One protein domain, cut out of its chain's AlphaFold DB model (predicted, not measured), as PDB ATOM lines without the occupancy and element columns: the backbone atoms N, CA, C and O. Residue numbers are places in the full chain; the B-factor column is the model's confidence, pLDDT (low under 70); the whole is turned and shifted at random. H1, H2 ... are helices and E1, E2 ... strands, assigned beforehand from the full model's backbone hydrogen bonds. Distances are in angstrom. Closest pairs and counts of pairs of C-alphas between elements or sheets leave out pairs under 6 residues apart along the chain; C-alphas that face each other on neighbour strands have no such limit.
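Overview. This is residues 187 to 253 of the 254 residues of an uncharacterized protein of Stappia sp. ARW1T (UniProt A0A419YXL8). What shape does the backbone make? One strongly twisted sheet of five strands curls like part of a barrel, left partly open, and the helix H1 sits beside it, grazing it with residues 197 to 204. What is it made of, and how large is it? The 67 printed residues hold five named strands and one named helix, in the chain order E1, H1, E2, E3, E4, E5; the sheet's order is E4, E3, E2, E1, E5, all antiparallel, and the class is mixed, helices and strands. The whole is compact, with a radius of gyration of the C-alphas of 11.1 A, and rounded, spanning 30 by 24 by 18 A.

Along the chain. Where are the strands? E3, residues 227 to 234, is the longest strand at 20.8 A; E2 is residues 215 to 219, 13.8 A, and E4 residues 242 to 246, 13.6 A. E1, residues 187 to 191, is 12.3 A long and begins at C-alpha 187, (-19.525, -42.498, -23.691); E5, residues 250 to 252, is 6.8 A long and ends at C-alpha 252, (-21.795, -36.169, -21.964). Where is the helix? H1, residues 197 to 207, is 15.1 A long and begins at C-alpha 197, (-9.339, -26.300, -20.103).

Arrangement. How do E2, E3 and E4 pair? They form a meander, each strand the antiparallel neighbour of the one before, with hairpins E2 and E3, and E3 and E4. N 217 and O 231 are 2.8 A apart, and N 228 and O 245 are 2.7 A apart, both within hydrogen-bond range. How does the sheet go on to its other edge? E1 pairs in a staggered way: its residues 187 to 189 with E2, where N 218 and O 187 are 2.9 A apart, and its residues 189 to 191 with the edge strand E5, where N 251 and O 190 are 2.8 A apart. Its strands' lines turn by 97 degrees from edge to edge, and the way across it by 92 degrees. Do the edges come together? E4 and E5 meet only through their link, and E1 and E4 are apart. Where is H1? It is on the sheet but only grazes it, and it is near E4, with 5 pairs of C-alphas within 10 A; every O i to N i+4 pair in H1 is within hydrogen-bond range.

Size, cuts and confidence. How far does it reach? The two C-alphas farthest apart, those of Ser 211 and Glu 225, are 32.2 A apart. Are there cuts or long links? The printed part has no cut and no long link. Where is confidence low? The mean pLDDT of the printed part is 74.0, and residues 187 to 188, 209 to 211, 220 to 225 and 252 to 253 are under 70.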
ATOM      1  N   VAL A 187     -18.594 -43.586 -23.433       67.25
ATOM      2  CA  VAL A 187     -19.525 -42.498 -23.691       67.25
ATOM      3  C   VAL A 187     -18.742 -41.468 -24.488       67.25
ATOM      4  O   VAL A 187     -17.623 -41.112 -24.100       67.25
ATOM      5  N   SER A 188     -19.288 -41.016 -25.618       69.50
ATOM      6  CA  SER A 188     -18.698 -39.886 -26.328       69.50
ATOM      7  C   SER A 188     -18.664 -38.710 -25.356       69.50
ATOM      8  O   SER A 188     -19.670 -38.374 -24.731       69.50
ATOM      9  N   LEU A 189     -17.491 -38.120 -25.150       74.50
ATOM     10  CA  LEU A 189     -17.349 -36.978 -24.262       74.50
ATOM     11  C   LEU A 189     -17.053 -35.743 -25.092       74.50
ATOM     12  O   LEU A 189     -16.286 -35.775 -26.055       74.50
ATOM     13  N   ARG A 190     -17.663 -34.629 -24.699       75.81
ATOM     14  CA  ARG A 190     -17.262 -33.305 -25.161       75.81
ATOM     15  C   ARG A 190     -16.565 -32.602 -24.019       75.81
ATOM     16  O   ARG A 190     -17.051 -32.610 -22.892       75.81
ATOM     17  N   PHE A 191     -15.442 -31.973 -24.320       79.12
ATOM     18  CA  PHE A 191     -14.776 -31.142 -23.338       79.12
ATOM     19  C   PHE A 191     -15.469 -29.780 -23.242       79.12
ATOM     20  O   PHE A 191     -15.740 -29.140 -24.260       79.12
ATOM     21  N   ALA A 192     -15.785 -29.348 -22.022       77.56
ATOM     22  CA  ALA A 192     -16.308 -28.015 -21.756       77.56
ATOM     23  C   ALA A 192     -15.138 -27.031 -21.601       77.56
ATOM     24  O   ALA A 192     -14.312 -27.223 -20.704       77.56
ATOM     25  N   PRO A 193     -15.050 -25.967 -22.417       72.81
ATOM     26  CA  PRO A 193     -14.046 -24.937 -22.205       72.81
ATOM     27  C   PRO A 193     -14.343 -24.190 -20.895       72.81
ATOM     28  O   PRO A 193     -15.315 -23.445 -20.793       72.81
ATOM     29  N   GLY A 194     -13.504 -24.418 -19.885       75.06
ATOM     30  CA  GLY A 194     -13.574 -23.801 -18.559       75.06
ATOM     31  C   GLY A 194     -12.201 -23.341 -18.062       75.06
ATOM     32  O   GLY A 194     -11.219 -23.380 -18.804       75.06
ATOM     33  N   LYS A 195     -12.128 -22.911 -16.797       71.25
ATOM     34  CA  LYS A 195     -10.910 -22.351 -16.178       71.25
ATOM     35  C   LYS A 195      -9.693 -23.290 -16.267       71.25
ATOM     36  O   LYS A 195      -8.585 -22.802 -16.437       71.25
ATOM     37  N   ASP A 196      -9.927 -24.602 -16.280       72.62
ATOM     38  CA  ASP A 196      -8.880 -25.637 -16.321       72.62
ATOM     39  C   ASP A 196      -8.679 -26.251 -17.725       72.62
ATOM     40  O   ASP A 196      -7.860 -27.149 -17.922       72.62
ATOM     41  N   TRP A 197      -9.426 -25.780 -18.734       78.25
ATOM     42  CA  TRP A 197      -9.339 -26.300 -20.103       78.25
ATOM     43  C   TRP A 197      -8.069 -25.849 -20.822       78.25
ATOM     44  O   TRP A 197      -7.520 -26.606 -21.614       78.25
ATOM     45  N   GLN A 198      -7.595 -24.629 -20.561       77.88
ATOM     46  CA  GLN A 198      -6.451 -24.064 -21.282       77.88
ATOM     47  C   GLN A 198      -5.159 -24.842 -21.011       77.88
ATOM     48  O   GLN A 198      -4.429 -25.150 -21.953       77.88
ATOM     49  N   ASP A 199      -4.917 -25.232 -19.758       78.19
ATOM     50  CA  ASP A 199      -3.731 -26.002 -19.374       78.19
ATOM     51  C   ASP A 199      -3.773 -27.425 -19.939       78.19
ATOM     52  O   ASP A 199      -2.778 -27.907 -20.490       78.19
ATOM     53  N   LEU A 200      -4.941 -28.076 -19.888       75.31
ATOM     54  CA  LEU A 200      -5.129 -29.394 -20.490       75.31
ATOM     55  C   LEU A 200      -4.988 -29.335 -22.015       75.31
ATOM     56  O   LEU A 200      -4.289 -30.163 -22.591       75.31
ATOM     57  N   ALA A 201      -5.605 -28.355 -22.677       75.44
ATOM     58  CA  ALA A 201      -5.507 -28.175 -24.120       75.44
ATOM     59  C   ALA A 201      -4.064 -27.883 -24.555       75.44
ATOM     60  O   ALA A 201      -3.624 -28.399 -25.578       75.44
ATOM     61  N   ALA A 202      -3.303 -27.118 -23.767       78.81
ATOM     62  CA  ALA A 202      -1.889 -26.845 -24.019       78.81
ATOM     63  C   ALA A 202      -0.981 -28.063 -23.772       78.81
ATOM     64  O   ALA A 202       0.067 -28.189 -24.409       78.81
ATOM     65  N   ALA A 203      -1.336 -28.944 -22.833       77.50
ATOM     66  CA  ALA A 203      -0.638 -30.211 -22.613       77.50
ATOM     67  C   ALA A 203      -0.965 -31.227 -23.720       77.50
ATOM     68  O   ALA A 203      -0.063 -31.878 -24.247       77.50
ATOM     69  N   LEU A 204      -2.236 -31.310 -24.121       75.69
ATOM     70  CA  LEU A 204      -2.694 -32.178 -25.201       75.69
ATOM     71  C   LEU A 204      -2.154 -31.740 -26.558       75.69
ATOM     72  O   LEU A 204      -1.713 -32.596 -27.307       75.69
ATOM     73  N   SER A 205      -2.102 -30.443 -26.866       75.31
ATOM     74  CA  SER A 205      -1.526 -29.957 -28.129       75.31
ATOM     75  C   SER A 205      -0.017 -30.195 -28.225       75.31
ATOM     76  O   SER A 205       0.501 -30.427 -29.315       75.31
ATOM     77  N   ARG A 206       0.693 -30.201 -27.086       78.81
ATOM     78  CA  ARG A 206       2.106 -30.604 -27.011       78.81
ATOM     79  C   ARG A 206       2.298 -32.102 -27.228       78.81
ATOM     80  O   ARG A 206       3.252 -32.495 -27.890       78.81
ATOM     81  N   ALA A 207       1.421 -32.926 -26.659       72.94
ATOM     82  CA  ALA A 207       1.483 -34.379 -26.803       72.94
ATOM     83  C   ALA A 207       0.977 -34.862 -28.175       72.94
ATOM     84  O   ALA A 207       1.458 -35.866 -28.691       72.94
ATOM     85  N   CYS A 208       0.027 -34.134 -28.762       75.56
ATOM     86  CA  CYS A 208      -0.709 -34.474 -29.975       75.56
ATOM     87  C   CYS A 208      -0.694 -33.291 -30.946       75.56
ATOM     88  O   CYS A 208      -1.669 -32.536 -31.009       75.56
ATOM     89  N   PRO A 209       0.398 -33.104 -31.706       68.31
ATOM     90  CA  PRO A 209       0.522 -32.016 -32.665       68.31
ATOM     91  C   PRO A 209      -0.324 -32.315 -33.911       68.31
ATOM     92  O   PRO A 209       0.196 -32.713 -34.949       68.31
ATOM     93  N   ALA A 210      -1.642 -32.158 -33.814       66.06
ATOM     94  CA  ALA A 210      -2.532 -32.177 -34.969       66.06
ATOM     95  C   ALA A 210      -3.451 -30.955 -34.964       66.06
ATOM     96  O   ALA A 210      -3.805 -30.426 -33.913       66.06
ATOM     97  N   SER A 211      -3.841 -30.525 -36.163       61.38
ATOM     98  CA  SER A 211      -4.770 -29.416 -36.403       61.38
ATOM     99  C   SER A 211      -6.234 -29.762 -36.125       61.38
ATOM    100  O   SER A 211      -7.074 -28.865 -36.095       61.38
ATOM    101  N   ASP A 212      -6.544 -31.047 -35.958       71.25
ATOM    102  CA  ASP A 212      -7.918 -31.533 -35.879       71.25
ATOM    103  C   ASP A 212      -8.483 -31.443 -34.454       71.25
ATOM    104  O   ASP A 212      -7.747 -31.598 -33.474       71.25
ATOM    105  N   PRO A 213      -9.802 -31.212 -34.304       71.00
ATOM    106  CA  PRO A 213     -10.443 -31.168 -32.998       71.00
ATOM    107  C   PRO A 213     -10.292 -32.505 -32.260       71.00
ATOM    108  O   PRO A 213     -10.553 -33.575 -32.808       71.00
ATOM    109  N   ILE A 214      -9.903 -32.433 -30.984       74.19
ATOM    110  CA  ILE A 214      -9.699 -33.618 -30.149       74.19
ATOM    111  C   ILE A 214     -11.058 -34.242 -29.814       74.19
ATOM    112  O   ILE A 214     -11.892 -33.624 -29.151       74.19
ATOM    113  N   SER A 215     -11.256 -35.489 -30.236       77.19
ATOM    114  CA  SER A 215     -12.397 -36.316 -29.841       77.19
ATOM    115  C   SER A 215     -11.926 -37.367 -28.848       77.19
ATOM    116  O   SER A 215     -10.918 -38.035 -29.088       77.19
ATOM    117  N   ALA A 216     -12.640 -37.521 -27.734       80.12
ATOM    118  CA  ALA A 216     -12.320 -38.499 -26.705       80.12
ATOM    119  C   ALA A 216     -13.573 -39.228 -26.218       80.12
ATOM    120  O   ALA A 216     -14.690 -38.712 -26.266       80.12
ATOM    121  N   GLU A 217     -13.369 -40.440 -25.723       81.12
ATOM    122  CA  GLU A 217     -14.405 -41.272 -25.135       81.12
ATOM    123  C   GLU A 217     -14.047 -41.595 -23.678       81.12
ATOM    124  O   GLU A 217     -12.890 -41.874 -23.354       81.12
ATOM    125  N   GLY A 218     -15.027 -41.535 -22.779       74.38
ATOM    126  CA  GLY A 218     -14.833 -41.761 -21.345       74.38
ATOM    127  C   GLY A 218     -15.183 -43.176 -20.925       74.38
ATOM    128  O   GLY A 218     -16.213 -43.698 -21.343       74.38
ATOM    129  N   LEU A 219     -14.370 -43.787 -20.062       70.00
ATOM    130  CA  LEU A 219     -14.758 -45.033 -19.397       70.00
ATOM    131  C   LEU A 219     -15.846 -44.754 -18.347       70.00
ATOM    132  O   LEU A 219     -15.553 -44.147 -17.318       70.00
ATOM    133  N   ALA A 220     -17.066 -45.241 -18.588       59.25
ATOM    134  CA  ALA A 220     -18.211 -45.056 -17.690       59.25
ATOM    135  C   ALA A 220     -18.006 -45.623 -16.266       59.25
ATOM    136  O   ALA A 220     -18.513 -45.048 -15.309       59.25
ATOM    137  N   ASP A 221     -17.217 -46.695 -16.112       57.44
ATOM    138  CA  ASP A 221     -17.107 -47.452 -14.848       57.44
ATOM    139  C   ASP A 221     -15.940 -47.039 -13.930       57.44
ATOM    140  O   ASP A 221     -15.713 -47.666 -12.896       57.44
ATOM    141  N   LYS A 222     -15.157 -46.007 -14.281       54.66
ATOM    142  CA  LYS A 222     -14.034 -45.539 -13.438       54.66
ATOM    143  C   LYS A 222     -13.966 -44.018 -13.247       54.66
ATOM    144  O   LYS A 222     -12.914 -43.430 -13.530       54.66
ATOM    145  N   PRO A 223     -15.027 -43.353 -12.756       54.62
ATOM    146  CA  PRO A 223     -14.843 -42.049 -12.153       54.62
ATOM    147  C   PRO A 223     -14.130 -42.233 -10.801       54.62
ATOM    148  O   PRO A 223     -14.692 -42.791  -9.862       54.62
ATOM    149  N   PHE A 224     -12.882 -41.778 -10.689       56.34
ATOM    150  CA  PHE A 224     -12.342 -41.435  -9.368       56.34
ATOM    151  C   PHE A 224     -13.103 -40.192  -8.884       56.34
ATOM    152  O   PHE A 224     -13.580 -39.435  -9.726       56.34
ATOM    153  N   GLU A 225     -13.269 -39.966  -7.576       61.84
ATOM    154  CA  GLU A 225     -14.005 -38.798  -7.053       61.84
ATOM    155  C   GLU A 225     -13.575 -37.494  -7.762       61.84
ATOM    156  O   GLU A 225     -12.483 -36.974  -7.544       61.84
ATOM    157  N   GLY A 226     -14.418 -36.993  -8.674       71.00
ATOM    158  CA  GLY A 226     -14.142 -35.793  -9.468       71.00
ATOM    159  C   GLY A 226     -13.212 -35.944 -10.684       71.00
ATOM    160  O   GLY A 226     -12.874 -34.918 -11.265       71.00
ATOM    161  N   TRP A 227     -12.826 -37.152 -11.120       78.12
ATOM    162  CA  TRP A 227     -11.936 -37.403 -12.270       78.12
ATOM    163  C   TRP A 227     -12.416 -38.551 -13.168       78.12
ATOM    164  O   TRP A 227     -12.810 -39.606 -12.690       78.12
ATOM    165  N   TRP A 228     -12.308 -38.378 -14.484       79.25
ATOM    166  CA  TRP A 228     -12.656 -39.353 -15.519       79.25
ATOM    167  C   TRP A 228     -11.414 -39.864 -16.236       79.25
ATOM    168  O   TRP A 228     -10.517 -39.084 -16.544       79.25
ATOM    169  N   THR A 229     -11.380 -41.153 -16.578       79.94
ATOM    170  CA  THR A 229     -10.369 -41.686 -17.506       79.94
ATOM    171  C   THR A 229     -10.903 -41.611 -18.931       79.94
ATOM    172  O   THR A 229     -11.909 -42.248 -19.256       79.94
ATOM    173  N   VAL A 230     -10.223 -40.846 -19.780       81.62
ATOM    174  CA  VAL A 230     -10.596 -40.623 -21.180       81.62
ATOM    175  C   VAL A 230      -9.596 -41.279 -22.119       81.62
ATOM    176  O   VAL A 230      -8.396 -41.314 -21.843       81.62
ATOM    177  N   ARG A 231     -10.094 -41.811 -23.236       81.56
ATOM    178  CA  ARG A 231      -9.299 -42.309 -24.357       81.56
ATOM    179  C   ARG A 231      -9.481 -41.374 -25.547       81.56
ATOM    180  O   ARG A 231     -10.610 -41.099 -25.940       81.56
ATOM    181  N   VAL A 232      -8.385 -40.931 -26.153       82.00
ATOM    182  CA  VAL A 232      -8.427 -40.141 -27.392       82.00
ATOM    183  C   VAL A 232      -8.827 -41.029 -28.564       82.00
ATOM    184  O   VAL A 232      -8.279 -42.117 -28.743       82.00
ATOM    185  N   LYS A 233      -9.761 -40.544 -29.378       81.06
ATOM    186  CA  LYS A 233     -10.183 -41.151 -30.644       81.06
ATOM    187  C   LYS A 233      -9.590 -40.420 -31.844       81.06
ATOM    188  O   LYS A 233      -9.204 -41.059 -32.815       81.06
ATOM    189  N   GLN A 234      -9.521 -39.093 -31.766       77.94
ATOM    190  CA  GLN A 234      -8.945 -38.226 -32.793       77.94
ATOM    191  C   GLN A 234      -8.136 -37.109 -32.129       77.94
ATOM    192  O   GLN A 234      -8.549 -36.647 -31.061       77.94
ATOM    193  N   PRO A 235      -7.024 -36.653 -32.731       76.00
ATOM    194  CA  PRO A 235      -6.444 -37.072 -34.023       76.00
ATOM    195  C   PRO A 235      -5.834 -38.491 -34.000       76.00
ATOM    196  O   PRO A 235      -5.440 -38.971 -32.938       76.00
ATOM    197  N   GLU A 236      -5.717 -39.155 -35.163       77.06
ATOM    198  CA  GLU A 236      -5.164 -40.527 -35.275       77.06
ATOM    199  C   GLU A 236      -3.761 -40.665 -34.675       77.06
ATOM    200  O   GLU A 236      -3.459 -41.678 -34.049       77.06
ATOM    201  N   ALA A 237      -2.940 -39.615 -34.782       76.94
ATOM    202  CA  ALA A 237      -1.597 -39.558 -34.201       76.94
ATOM    203  C   ALA A 237      -1.569 -39.832 -32.685       76.94
ATOM    204  O   ALA A 237      -0.537 -40.225 -32.149       76.94
ATOM    205  N   CYS A 238      -2.704 -39.645 -32.007       74.88
ATOM    206  CA  CYS A 238      -2.878 -39.899 -30.583       74.88
ATOM    207  C   CYS A 238      -4.012 -40.872 -30.258       74.88
ATOM    208  O   CYS A 238      -4.370 -41.023 -29.086       74.88
ATOM    209  N   ALA A 239      -4.591 -41.536 -31.259       78.44
ATOM    210  CA  ALA A 239      -5.678 -42.473 -31.035       78.44
ATOM    211  C   ALA A 239      -5.239 -43.600 -30.085       78.44
ATOM    212  O   ALA A 239      -4.181 -44.210 -30.236       78.44
ATOM    213  N   GLY A 240      -6.063 -43.870 -29.074       71.75
ATOM    214  CA  GLY A 240      -5.805 -44.893 -28.065       71.75
ATOM    215  C   GLY A 240      -5.058 -44.408 -26.820       71.75
ATOM    216  O   GLY A 240      -5.090 -45.132 -25.820       71.75
ATOM    217  N   ALA A 241      -4.473 -43.201 -26.829       75.94
ATOM    218  CA  ALA A 241      -3.860 -42.600 -25.644       75.94
ATOM    219  C   ALA A 241      -4.899 -42.415 -24.528       75.94
ATOM    220  O   ALA A 241      -6.025 -41.986 -24.789       75.94
ATOM    221  N   GLN A 242      -4.527 -42.753 -23.291       79.75
ATOM    222  CA  GLN A 242      -5.398 -42.659 -22.119       79.75
ATOM    223  C   GLN A 242      -4.825 -41.681 -21.099       79.75
ATOM    224  O   GLN A 242      -3.634 -41.725 -20.797       79.75
ATOM    225  N   PHE A 243      -5.679 -40.828 -20.544       78.06
ATOM    226  CA  PHE A 243      -5.318 -39.913 -19.464       78.06
ATOM    227  C   PHE A 243      -6.525 -39.623 -18.574       78.06
ATOM    228  O   PHE A 243      -7.670 -39.886 -18.942       78.06
ATOM    229  N   SER A 244      -6.265 -39.100 -17.380       81.19
ATOM    230  CA  SER A 244      -7.308 -38.712 -16.433       81.19
ATOM    231  C   SER A 244      -7.570 -37.208 -16.511       81.19
ATOM    232  O   SER A 244      -6.633 -36.415 -16.553       81.19
ATOM    233  N   VAL A 245      -8.841 -36.819 -16.518       80.50
ATOM    234  CA  VAL A 245      -9.302 -35.424 -16.579       80.50
ATOM    235  C   VAL A 245     -10.289 -35.123 -15.457       80.50
ATOM    236  O   VAL A 245     -11.054 -36.015 -15.093       80.50
ATOM    237  N   PRO A 246     -10.338 -33.895 -14.921       82.50
ATOM    238  CA  PRO A 246     -11.365 -33.527 -13.956       82.50
ATOM    239  C   PRO A 246     -12.770 -33.677 -14.552       82.50
ATOM    240  O   PRO A 246     -13.020 -33.311 -15.699       82.50
ATOM    241  N   ALA A 247     -13.726 -34.148 -13.758       77.69
ATOM    242  CA  ALA A 247     -15.130 -34.251 -14.147       77.69
ATOM    243  C   ALA A 247     -15.722 -32.885 -14.537       77.69
ATOM    244  O   ALA A 247     -16.595 -32.819 -15.394       77.69
ATOM    245  N   ALA A 248     -15.207 -31.792 -13.960       78.94
ATOM    246  CA  ALA A 248     -15.660 -30.426 -14.226       78.94
ATOM    247  C   ALA A 248     -15.509 -29.987 -15.694       78.94
ATOM    248  O   ALA A 248     -16.212 -29.079 -16.132       78.94
ATOM    249  N   ILE A 249     -14.608 -30.619 -16.454       77.44
ATOM    250  CA  ILE A 249     -14.350 -30.282 -17.862       77.44
ATOM    251  C   ILE A 249     -14.934 -31.305 -18.840       77.44
ATOM    252  O   ILE A 249     -14.733 -31.184 -20.046       77.44
ATOM    253  N   VAL A 250     -15.660 -32.306 -18.343       76.81
ATOM    254  CA  VAL A 250     -16.254 -33.380 -19.140       76.81
ATOM    255  C   VAL A 250     -17.767 -33.193 -19.206       76.81
ATOM    256  O   VAL A 250     -18.440 -33.130 -18.183       76.81
ATOM    257  N   MET A 251     -18.318 -33.152 -20.418       74.62
ATOM    258  CA  MET A 251     -19.760 -33.188 -20.661       74.62
ATOM    259  C   MET A 251     -20.138 -34.443 -21.454       74.62
ATOM    260  O   MET A 251     -19.414 -34.808 -22.387       74.62
ATOM    261  N   PRO A 252     -21.280 -35.082 -21.143       67.12
ATOM    262  CA  PRO A 252     -21.795 -36.169 -21.964       67.12
ATOM    263  C   PRO A 252     -22.078 -35.660 -23.385       67.12
ATOM    264  O   PRO A 252     -22.754 -34.645 -23.582       67.12
ATOM    265  N   GLY A 253     -21.526 -36.344 -24.384       63.84
ATOM    266  CA  GLY A 253     -21.824 -36.111 -25.789       63.84
ATOM    267  C   GLY A 253     -23.229 -36.611 -26.115       63.84
ATOM    268  O   GLY A 253     -23.599 -37.720 -25.741       63.84
TER     269      GLY A 253